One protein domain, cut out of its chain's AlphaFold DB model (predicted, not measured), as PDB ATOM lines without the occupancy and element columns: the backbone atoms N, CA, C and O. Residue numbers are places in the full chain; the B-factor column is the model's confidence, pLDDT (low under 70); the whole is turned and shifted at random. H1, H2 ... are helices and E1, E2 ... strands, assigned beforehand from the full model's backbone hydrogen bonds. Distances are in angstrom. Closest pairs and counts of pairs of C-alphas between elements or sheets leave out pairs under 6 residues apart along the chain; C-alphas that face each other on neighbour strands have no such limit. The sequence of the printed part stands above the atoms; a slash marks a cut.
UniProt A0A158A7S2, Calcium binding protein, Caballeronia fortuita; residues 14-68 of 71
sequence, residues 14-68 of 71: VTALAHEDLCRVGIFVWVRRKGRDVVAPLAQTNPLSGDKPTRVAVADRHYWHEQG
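What this domain is: This is residues 14 to 68 of the 71 residues of the protein "Calcium binding protein" of Caballeronia fortuita (UniProt A0A158A7S2). A small antiparallel sheet of three strands, E1, E2 and E3, has the single helix H1 set off past one end of it, over neither face, with residues 42 to 51 joining the two parts. The strands form a meander, each the antiparallel neighbour of the one before, in the order E1, E2, E3. The printed part has 55 residues, runs E1, E2, E3, H1, and is mixed, helices and strands; it is compact, with a radius of gyration of the C-alphas of 11.3 A and spans of 33 by 27 by 15 A.

Where its parts are: E2, residues 28 to 33, is 14.9 A long and E3, residues 36 to 41, 16.1 A. E1, residues 14 to 17, begins at C-alpha 14 (16.196, -0.172, 13.739). H1, residues 52 to 66, is 21.2 A long and ends at C-alpha 66 (32.816, 3.096, 26.083).

How they stand to each other: E2 is the inner strand. It forms a hairpin with E3, at 146 degrees, with N 31 and O 38 2.8 A apart, within hydrogen-bond range. E1 and E2 form another, at 153 degrees, with N 15 and O 30 2.9 A apart. H1 is not on the sheet, with 0 pairs of C-alphas within 10 A, and is apart from E1 and E2. In H1 every O i to N i+4 pair is within hydrogen-bond range.

The domain as a whole: The C-alphas of Gly 35 and Gln 67, the two farthest apart, are 33.7 A apart. The printed part has no cut and no long link. Residues 20 to 24 have pLDDT under 70.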
ATOM      1  N   VAL A  14      15.354  -1.124  14.469       90.06
ATOM      2  CA  VAL A  14      16.196  -0.172  13.739       90.06
ATOM      3  C   VAL A  14      15.889  -0.311  12.250       90.06
ATOM      4  O   VAL A  14      15.862  -1.422  11.727       90.06
ATOM      5  N   THR A  15      15.617   0.806  11.580       89.88
ATOM      6  CA  THR A  15      15.139   0.815  10.185       89.88
ATOM      7  C   THR A  15      16.139   1.428   9.214       89.88
ATOM      8  O   THR A  15      16.255   0.955   8.088       89.88
ATOM      9  N   ALA A  16      16.878   2.452   9.642       88.50
ATOM     10  CA  ALA A  16      17.887   3.125   8.833       88.50
ATOM     11  C   ALA A  16      18.839   3.938   9.719       88.50
ATOM     12  O   ALA A  16      18.537   4.214  10.883       88.50
ATOM     13  N   LEU A  17      19.961   4.377   9.151       88.00
ATOM     14  CA  LEU A  17      20.741   5.478   9.716       88.00
ATOM     15  C   LEU A  17      19.917   6.773   9.656       88.00
ATOM     16  O   LEU A  17      19.165   7.001   8.706       88.00
ATOM     17  N   ALA A  18      20.030   7.603  10.689       85.50
ATOM     18  CA  ALA A  18      19.452   8.942  10.688       85.50
ATOM     19  C   ALA A  18      20.363   9.925   9.928       85.50
ATOM     20  O   ALA A  18      21.507   9.602   9.611       85.50
ATOM     21  N   HIS A  19      19.837  11.114   9.614       81.31
ATOM     22  CA  HIS A  19      20.493  12.104   8.753       81.31
ATOM     23  C   HIS A  19      21.916  12.462   9.226       81.31
ATOM     24  O   HIS A  19      22.155  12.663  10.418       81.31
ATOM     25  N   GLU A  20      22.829  12.615   8.262       68.88
ATOM     26  CA  GLU A  20      24.253  12.929   8.456       68.88
ATOM     27  C   GLU A  20      24.538  14.215   9.253       68.88
ATOM     28  O   GLU A  20      25.631  14.374   9.790       68.88
ATOM     29  N   ASP A  21      23.568  15.121   9.407       64.50
ATOM     30  CA  ASP A  21      23.751  16.362  10.174       64.50
ATOM     31  C   ASP A  21      24.074  16.107  11.658       64.50
ATOM     32  O   ASP A  21      24.616  16.977  12.344       64.50
ATOM     33  N   LEU A  22      23.788  14.901  12.164       62.78
ATOM     34  CA  LEU A  22      24.121  14.476  13.524       62.78
ATOM     35  C   LEU A  22      25.535  13.866  13.661       62.78
ATOM     36  O   LEU A  22      25.975  13.590  14.781       62.78
ATOM     37  N   CYS A  23      26.284  13.716  12.560       62.22
ATOM     38  CA  CYS A  23      27.608  13.080  12.543       62.22
ATOM     39  C   CYS A  23      28.664  13.795  13.399       62.22
ATOM     40  O   CYS A  23      29.667  13.180  13.738       62.22
ATOM     41  N   ARG A  24      28.458  15.061  13.796       65.81
ATOM     42  CA  ARG A  24      29.393  15.786  14.683       65.81
ATOM     43  C   ARG A  24      29.375  15.309  16.134       65.81
ATOM     44  O   ARG A  24      30.262  15.675  16.890       65.81
ATOM     45  N   VAL A  25      28.341  14.577  16.547       73.88
ATOM     46  CA  VAL A  25      28.166  14.167  17.952       73.88
ATOM     47  C   VAL A  25      27.977  12.658  18.111       73.88
ATOM     48  O   VAL A  25      28.117  12.130  19.214       73.88
ATOM     49  N   GLY A  26      27.723  11.928  17.021       78.31
ATOM     50  CA  GLY A  26      27.694  10.472  17.029       78.31
ATOM     51  C   GLY A  26      26.919   9.864  15.865       78.31
ATOM     52  O   GLY A  26      26.526  10.541  14.921       78.31
ATOM     53  N   ILE A  27      26.682   8.555  15.963       84.38
ATOM     54  CA  ILE A  27      25.882   7.793  14.999       84.38
ATOM     55  C   ILE A  27      24.462   7.644  15.544       84.38
ATOM     56  O   ILE A  27      24.265   7.142  16.655       84.38
ATOM     57  N   PHE A  28      23.483   8.043  14.737       88.19
ATOM     58  CA  PHE A  28      22.064   7.989  15.068       88.19
ATOM     59  C   PHE A  28      21.316   7.113  14.074       88.19
ATOM     60  O   PHE A  28      21.712   6.972  12.917       88.19
ATOM     61  N   VAL A  29      20.216   6.534  14.537       89.50
ATOM     62  CA  VAL A  29      19.374   5.636  13.753       89.50
ATOM     63  C   VAL A  29      17.903   5.987  13.885       89.50
ATOM     64  O   VAL A  29      17.450   6.457  14.930       89.50
ATOM     65  N   TRP A  30      17.159   5.712  12.819       91.25
ATOM     66  CA  TRP A  30      15.707   5.666  12.832       91.25
ATOM     67  C   TRP A  30      15.226   4.370  13.462       91.25
ATOM     68  O   TRP A  30      15.572   3.266  13.029       91.25
ATOM     69  N   VAL A  31      14.375   4.518  14.465       91.12
ATOM     70  CA  VAL A  31      13.836   3.426  15.258       91.12
ATOM     71  C   VAL A  31      12.318   3.467  15.209       91.12
ATOM     72  O   VAL A  31      11.702   4.479  15.541       91.12
ATOM     73  N   ARG A  32      11.702   2.338  14.853       90.38
ATOM     74  CA  ARG A  32      10.255   2.150  14.944       90.38
ATOM     75  C   ARG A  32       9.900   1.666  16.346       90.38
ATOM     76  O   ARG A  32      10.215   0.536  16.722       90.38
ATOM     77  N   ARG A  33       9.193   2.503  17.101       86.62
ATOM     78  CA  ARG A  33       8.733   2.229  18.465       86.62
ATOM     79  C   ARG A  33       7.223   2.426  18.569       86.62
ATOM     80  O   ARG A  33       6.735   3.536  18.384       86.62
ATOM     81  N   LYS A  34       6.473   1.365  18.893       85.88
ATOM     82  CA  LYS A  34       5.003   1.409  19.087       85.88
ATOM     83  C   LYS A  34       4.261   2.179  17.971       85.88
ATOM     84  O   LYS A  34       3.381   2.991  18.242       85.88
ATOM     85  N   GLY A  35       4.669   1.969  16.717       85.69
ATOM     86  CA  GLY A  35       4.097   2.632  15.536       85.69
ATOM     87  C   GLY A  35       4.645   4.030  15.216       85.69
ATOM     88  O   GLY A  35       4.301   4.579  14.176       85.69
ATOM     89  N   ARG A  36       5.526   4.597  16.046       88.12
ATOM     90  CA  ARG A  36       6.153   5.910  15.831       88.12
ATOM     91  C   ARG A  36       7.607   5.764  15.402       88.12
ATOM     92  O   ARG A  36       8.294   4.862  15.877       88.12
ATOM     93  N   ASP A  37       8.061   6.661  14.536       89.69
ATOM     94  CA  ASP A  37       9.477   6.807  14.208       89.69
ATOM     95  C   ASP A  37      10.141   7.773  15.175       89.69
ATOM     96  O   ASP A  37       9.647   8.876  15.404       89.69
ATOM     97  N   VAL A  38      11.261   7.347  15.745       90.06
ATOM     98  CA  VAL A  38      12.095   8.174  16.614       90.06
ATOM     99  C   VAL A  38      13.552   8.070  16.186       90.06
ATOM    100  O   VAL A  38      13.994   7.026  15.709       90.06
ATOM    101  N   VAL A  39      14.297   9.155  16.374       89.50
ATOM    102  CA  VAL A  39      15.751   9.164  16.202       89.50
ATOM    103  C   VAL A  39      16.395   8.875  17.550       89.50
ATOM    104  O   VAL A  39      16.122   9.573  18.530       89.50
ATOM    105  N   ALA A  40      17.257   7.863  17.595       88.25
ATOM    106  CA  ALA A  40      17.978   7.469  18.799       88.25
ATOM    107  C   ALA A  40      19.476   7.261  18.516       88.25
ATOM    108  O   ALA A  40      19.841   6.884  17.396       88.25
ATOM    109  N   PRO A  41      20.362   7.475  19.505       88.62
ATOM    110  CA  PRO A  41      21.773   7.128  19.371       88.62
ATOM    111  C   PRO A  41      21.955   5.614  19.229       88.62
ATOM    112  O   PRO A  41      21.430   4.844  20.035       88.62
ATOM    113  N   LEU A  42      22.763   5.178  18.259       88.81
ATOM    114  CA  LEU A  42      23.022   3.751  18.030       88.81
ATOM    115  C   LEU A  42      23.664   3.074  19.254       88.81
ATOM    116  O   LEU A  42      23.362   1.923  19.555       88.81
ATOM    117  N   ALA A  43      24.486   3.816  20.000       86.50
ATOM    118  CA  ALA A  43      25.149   3.346  21.218       86.50
ATOM    119  C   ALA A  43      24.176   2.956  22.353       86.50
ATOM    120  O   ALA A  43      24.580   2.291  23.296       86.50
ATOM    121  N   GLN A  44      22.893   3.332  22.278       86.88
ATOM    122  CA  GLN A  44      21.872   2.897  23.246       86.88
ATOM    123  C   GLN A  44      21.211   1.564  22.864       86.88
ATOM    124  O   GLN A  44      20.404   1.033  23.626       86.88
ATOM    125  N   THR A  45      21.505   1.033  21.676       87.50
ATOM    126  CA  THR A  45      20.850  -0.162  21.133       87.50
ATOM    127  C   THR A  45      21.771  -1.368  21.196       87.50
ATOM    128  O   THR A  45      22.953  -1.256  20.889       87.50
ATOM    129  N   ASN A  46      21.236  -2.540  21.534       85.50
ATOM    130  CA  ASN A  46      21.960  -3.804  21.422       85.50
ATOM    131  C   ASN A  46      21.288  -4.660  20.335       85.50
ATOM    132  O   ASN A  46      20.066  -4.838  20.393       85.50
ATOM    133  N   PRO A  47      22.020  -5.170  19.328       85.25
ATOM    134  CA  PRO A  47      21.407  -5.888  18.221       85.25
ATOM    135  C   PRO A  47      20.901  -7.255  18.693       85.25
ATOM    136  O   PRO A  47      21.682  -8.143  19.030       85.25
ATOM    137  N   LEU A  48      19.578  -7.424  18.691       84.94
ATOM    138  CA  LEU A  48      18.911  -8.702  18.977       84.94
ATOM    139  C   LEU A  48      18.888  -9.620  17.745       84.94
ATOM    140  O   LEU A  48      18.930 -10.841  17.865       84.94
ATOM    141  N   SER A  49      18.835  -9.023  16.554       81.69
ATOM    142  CA  SER A  49      18.911  -9.688  15.256       81.69
ATOM    143  C   SER A  49      19.636  -8.785  14.253       81.69
ATOM    144  O   SER A  49      19.810  -7.589  14.490       81.69
ATOM    145  N   GLY A  50      20.111  -9.366  13.155       81.62
ATOM    146  CA  GLY A  50      20.895  -8.671  12.136       81.62
ATOM    147  C   GLY A  50      21.963  -9.586  11.555       81.62
ATOM    148  O   GLY A  50      22.383 -10.558  12.192       81.62
ATOM    149  N   ASP A  51      22.395  -9.286  10.337       86.38
ATOM    150  CA  ASP A  51      23.491 -10.016   9.718       86.38
ATOM    151  C   ASP A  51      24.818  -9.758  10.456       86.38
ATOM    152  O   ASP A  51      24.968  -8.846  11.278       86.38
ATOM    153  N   LYS A  52      25.801 -10.627  10.206       87.50
ATOM    154  CA  LYS A  52      27.110 -10.541  10.864       87.50
ATOM    155  C   LYS A  52      27.775  -9.163  10.661       87.50
ATOM    156  O   LYS A  52      28.256  -8.630  11.660       87.50
ATOM    157  N   PRO A  53      27.772  -8.559   9.453       87.12
ATOM    158  CA  PRO A  53      28.260  -7.194   9.247       87.12
ATOM    159  C   PRO A  53      27.583  -6.151  10.142       87.12
ATOM    160  O   PRO A  53      28.284  -5.398  10.817       87.12
ATOM    161  N   THR A  54      26.246  -6.143  10.222       86.94
ATOM    162  CA  THR A  54      25.511  -5.183  11.063       86.94
ATOM    163  C   THR A  54      25.901  -5.328  12.528       86.94
ATOM    164  O   THR A  54      26.198  -4.343  13.198       86.94
ATOM    165  N   ARG A  55      25.972  -6.563  13.034       87.81
ATOM    166  CA  ARG A  55      26.346  -6.817  14.433       87.81
ATOM    167  C   ARG A  55      27.758  -6.334  14.760       87.81
ATOM    168  O   ARG A  55      27.964  -5.788  15.839       87.81
ATOM    169  N   VAL A  56      28.710  -6.520  13.844       87.06
ATOM    170  CA  VAL A  56      30.094  -6.056  14.019       87.06
ATOM    171  C   VAL A  56      30.159  -4.531  14.025       87.06
ATOM    172  O   VAL A  56      30.781  -3.970  14.920       87.06
ATOM    173  N   ALA A  57      29.480  -3.858  13.095       86.06
ATOM    174  CA  ALA A  57      29.463  -2.396  13.039       86.06
ATOM    175  C   ALA A  57      28.851  -1.768  14.305       86.06
ATOM    176  O   ALA A  57      29.370  -0.785  14.833       86.06
ATOM    177  N   VAL A  58      27.773  -2.360  14.831       87.25
ATOM    178  CA  VAL A  58      27.172  -1.904  16.091       87.25
ATOM    179  C   VAL A  58      28.126  -2.139  17.264       87.25
ATOM    180  O   VAL A  58      28.335  -1.225  18.056       87.25
ATOM    181  N   ALA A  59      28.746  -3.321  17.358       87.06
ATOM    182  CA  ALA A  59      29.703  -3.638  18.420       87.06
ATOM    183  C   ALA A  59      30.937  -2.720  18.406       87.06
ATOM    184  O   ALA A  59      31.367  -2.266  19.464       87.06
ATOM    185  N   ASP A  60      31.469  -2.399  17.224       85.62
ATOM    186  CA  ASP A  60      32.551  -1.422  17.090       85.62
ATOM    187  C   ASP A  60      32.098  -0.062  17.631       85.62
ATOM    188  O   ASP A  60      32.759   0.522  18.488       85.62
ATOM    189  N   ARG A  61      30.896   0.407  17.271       83.56
ATOM    190  CA  ARG A  61      30.400   1.674  17.819       83.56
ATOM    191  C   ARG A  61      30.288   1.666  19.351       83.56
ATOM    192  O   ARG A  61      30.613   2.684  19.964       83.56
ATOM    193  N   HIS A  62      29.867   0.555  19.962       85.12
ATOM    194  CA  HIS A  62      29.866   0.392  21.426       85.12
ATOM    195  C   HIS A  62      31.272   0.518  22.010       85.12
ATOM    196  O   HIS A  62      31.481   1.337  22.901       85.12
ATOM    197  N   TYR A  63      32.248  -0.190  21.440       85.25
ATOM    198  CA  TYR A  63      33.648  -0.119  21.863       85.25
ATOM    199  C   TYR A  63      34.212   1.311  21.812       85.25
ATOM    200  O   TYR A  63      34.921   1.745  22.722       85.25
ATOM    201  N   TRP A  64      33.885   2.076  20.768       82.12
ATOM    202  CA  TRP A  64      34.285   3.483  20.670       82.12
ATOM    203  C   TRP A  64      33.589   4.362  21.717       82.12
ATOM    204  O   TRP A  64      34.233   5.218  22.324       82.12
ATOM    205  N   HIS A  65      32.292   4.152  21.951       81.12
ATOM    206  CA  HIS A  65      31.519   4.926  22.925       81.12
ATOM    207  C   HIS A  65      32.000   4.694  24.368       81.12
ATOM    208  O   HIS A  65      32.157   5.654  25.119       81.12
ATOM    209  N   GLU A  66      32.297   3.448  24.750       83.06
ATOM    210  CA  GLU A  66      32.816   3.096  26.083       83.06
ATOM    211  C   GLU A  66      34.188   3.717  26.381       83.06
ATOM    212  O   GLU A  66      34.498   4.027  27.529       83.06
ATOM    213  N   GLN A  67      34.993   3.981  25.350       81.69
ATOM    214  CA  GLN A  67      36.275   4.682  25.481       81.69
ATOM    215  C   GLN A  67      36.136   6.207  25.610       81.69
ATOM    216  O   GLN A  67      37.137   6.922  25.552       81.69
ATOM    217  N   GLY A  68      34.912   6.726  25.738       74.56
ATOM    218  CA  GLY A  68      34.649   8.162  25.810       74.56
ATOM    219  C   GLY A  68      34.890   8.890  24.485       74.56
ATOM    220  O   GLY A  68      35.022  10.113  24.476       74.56
TER     221      GLY A  68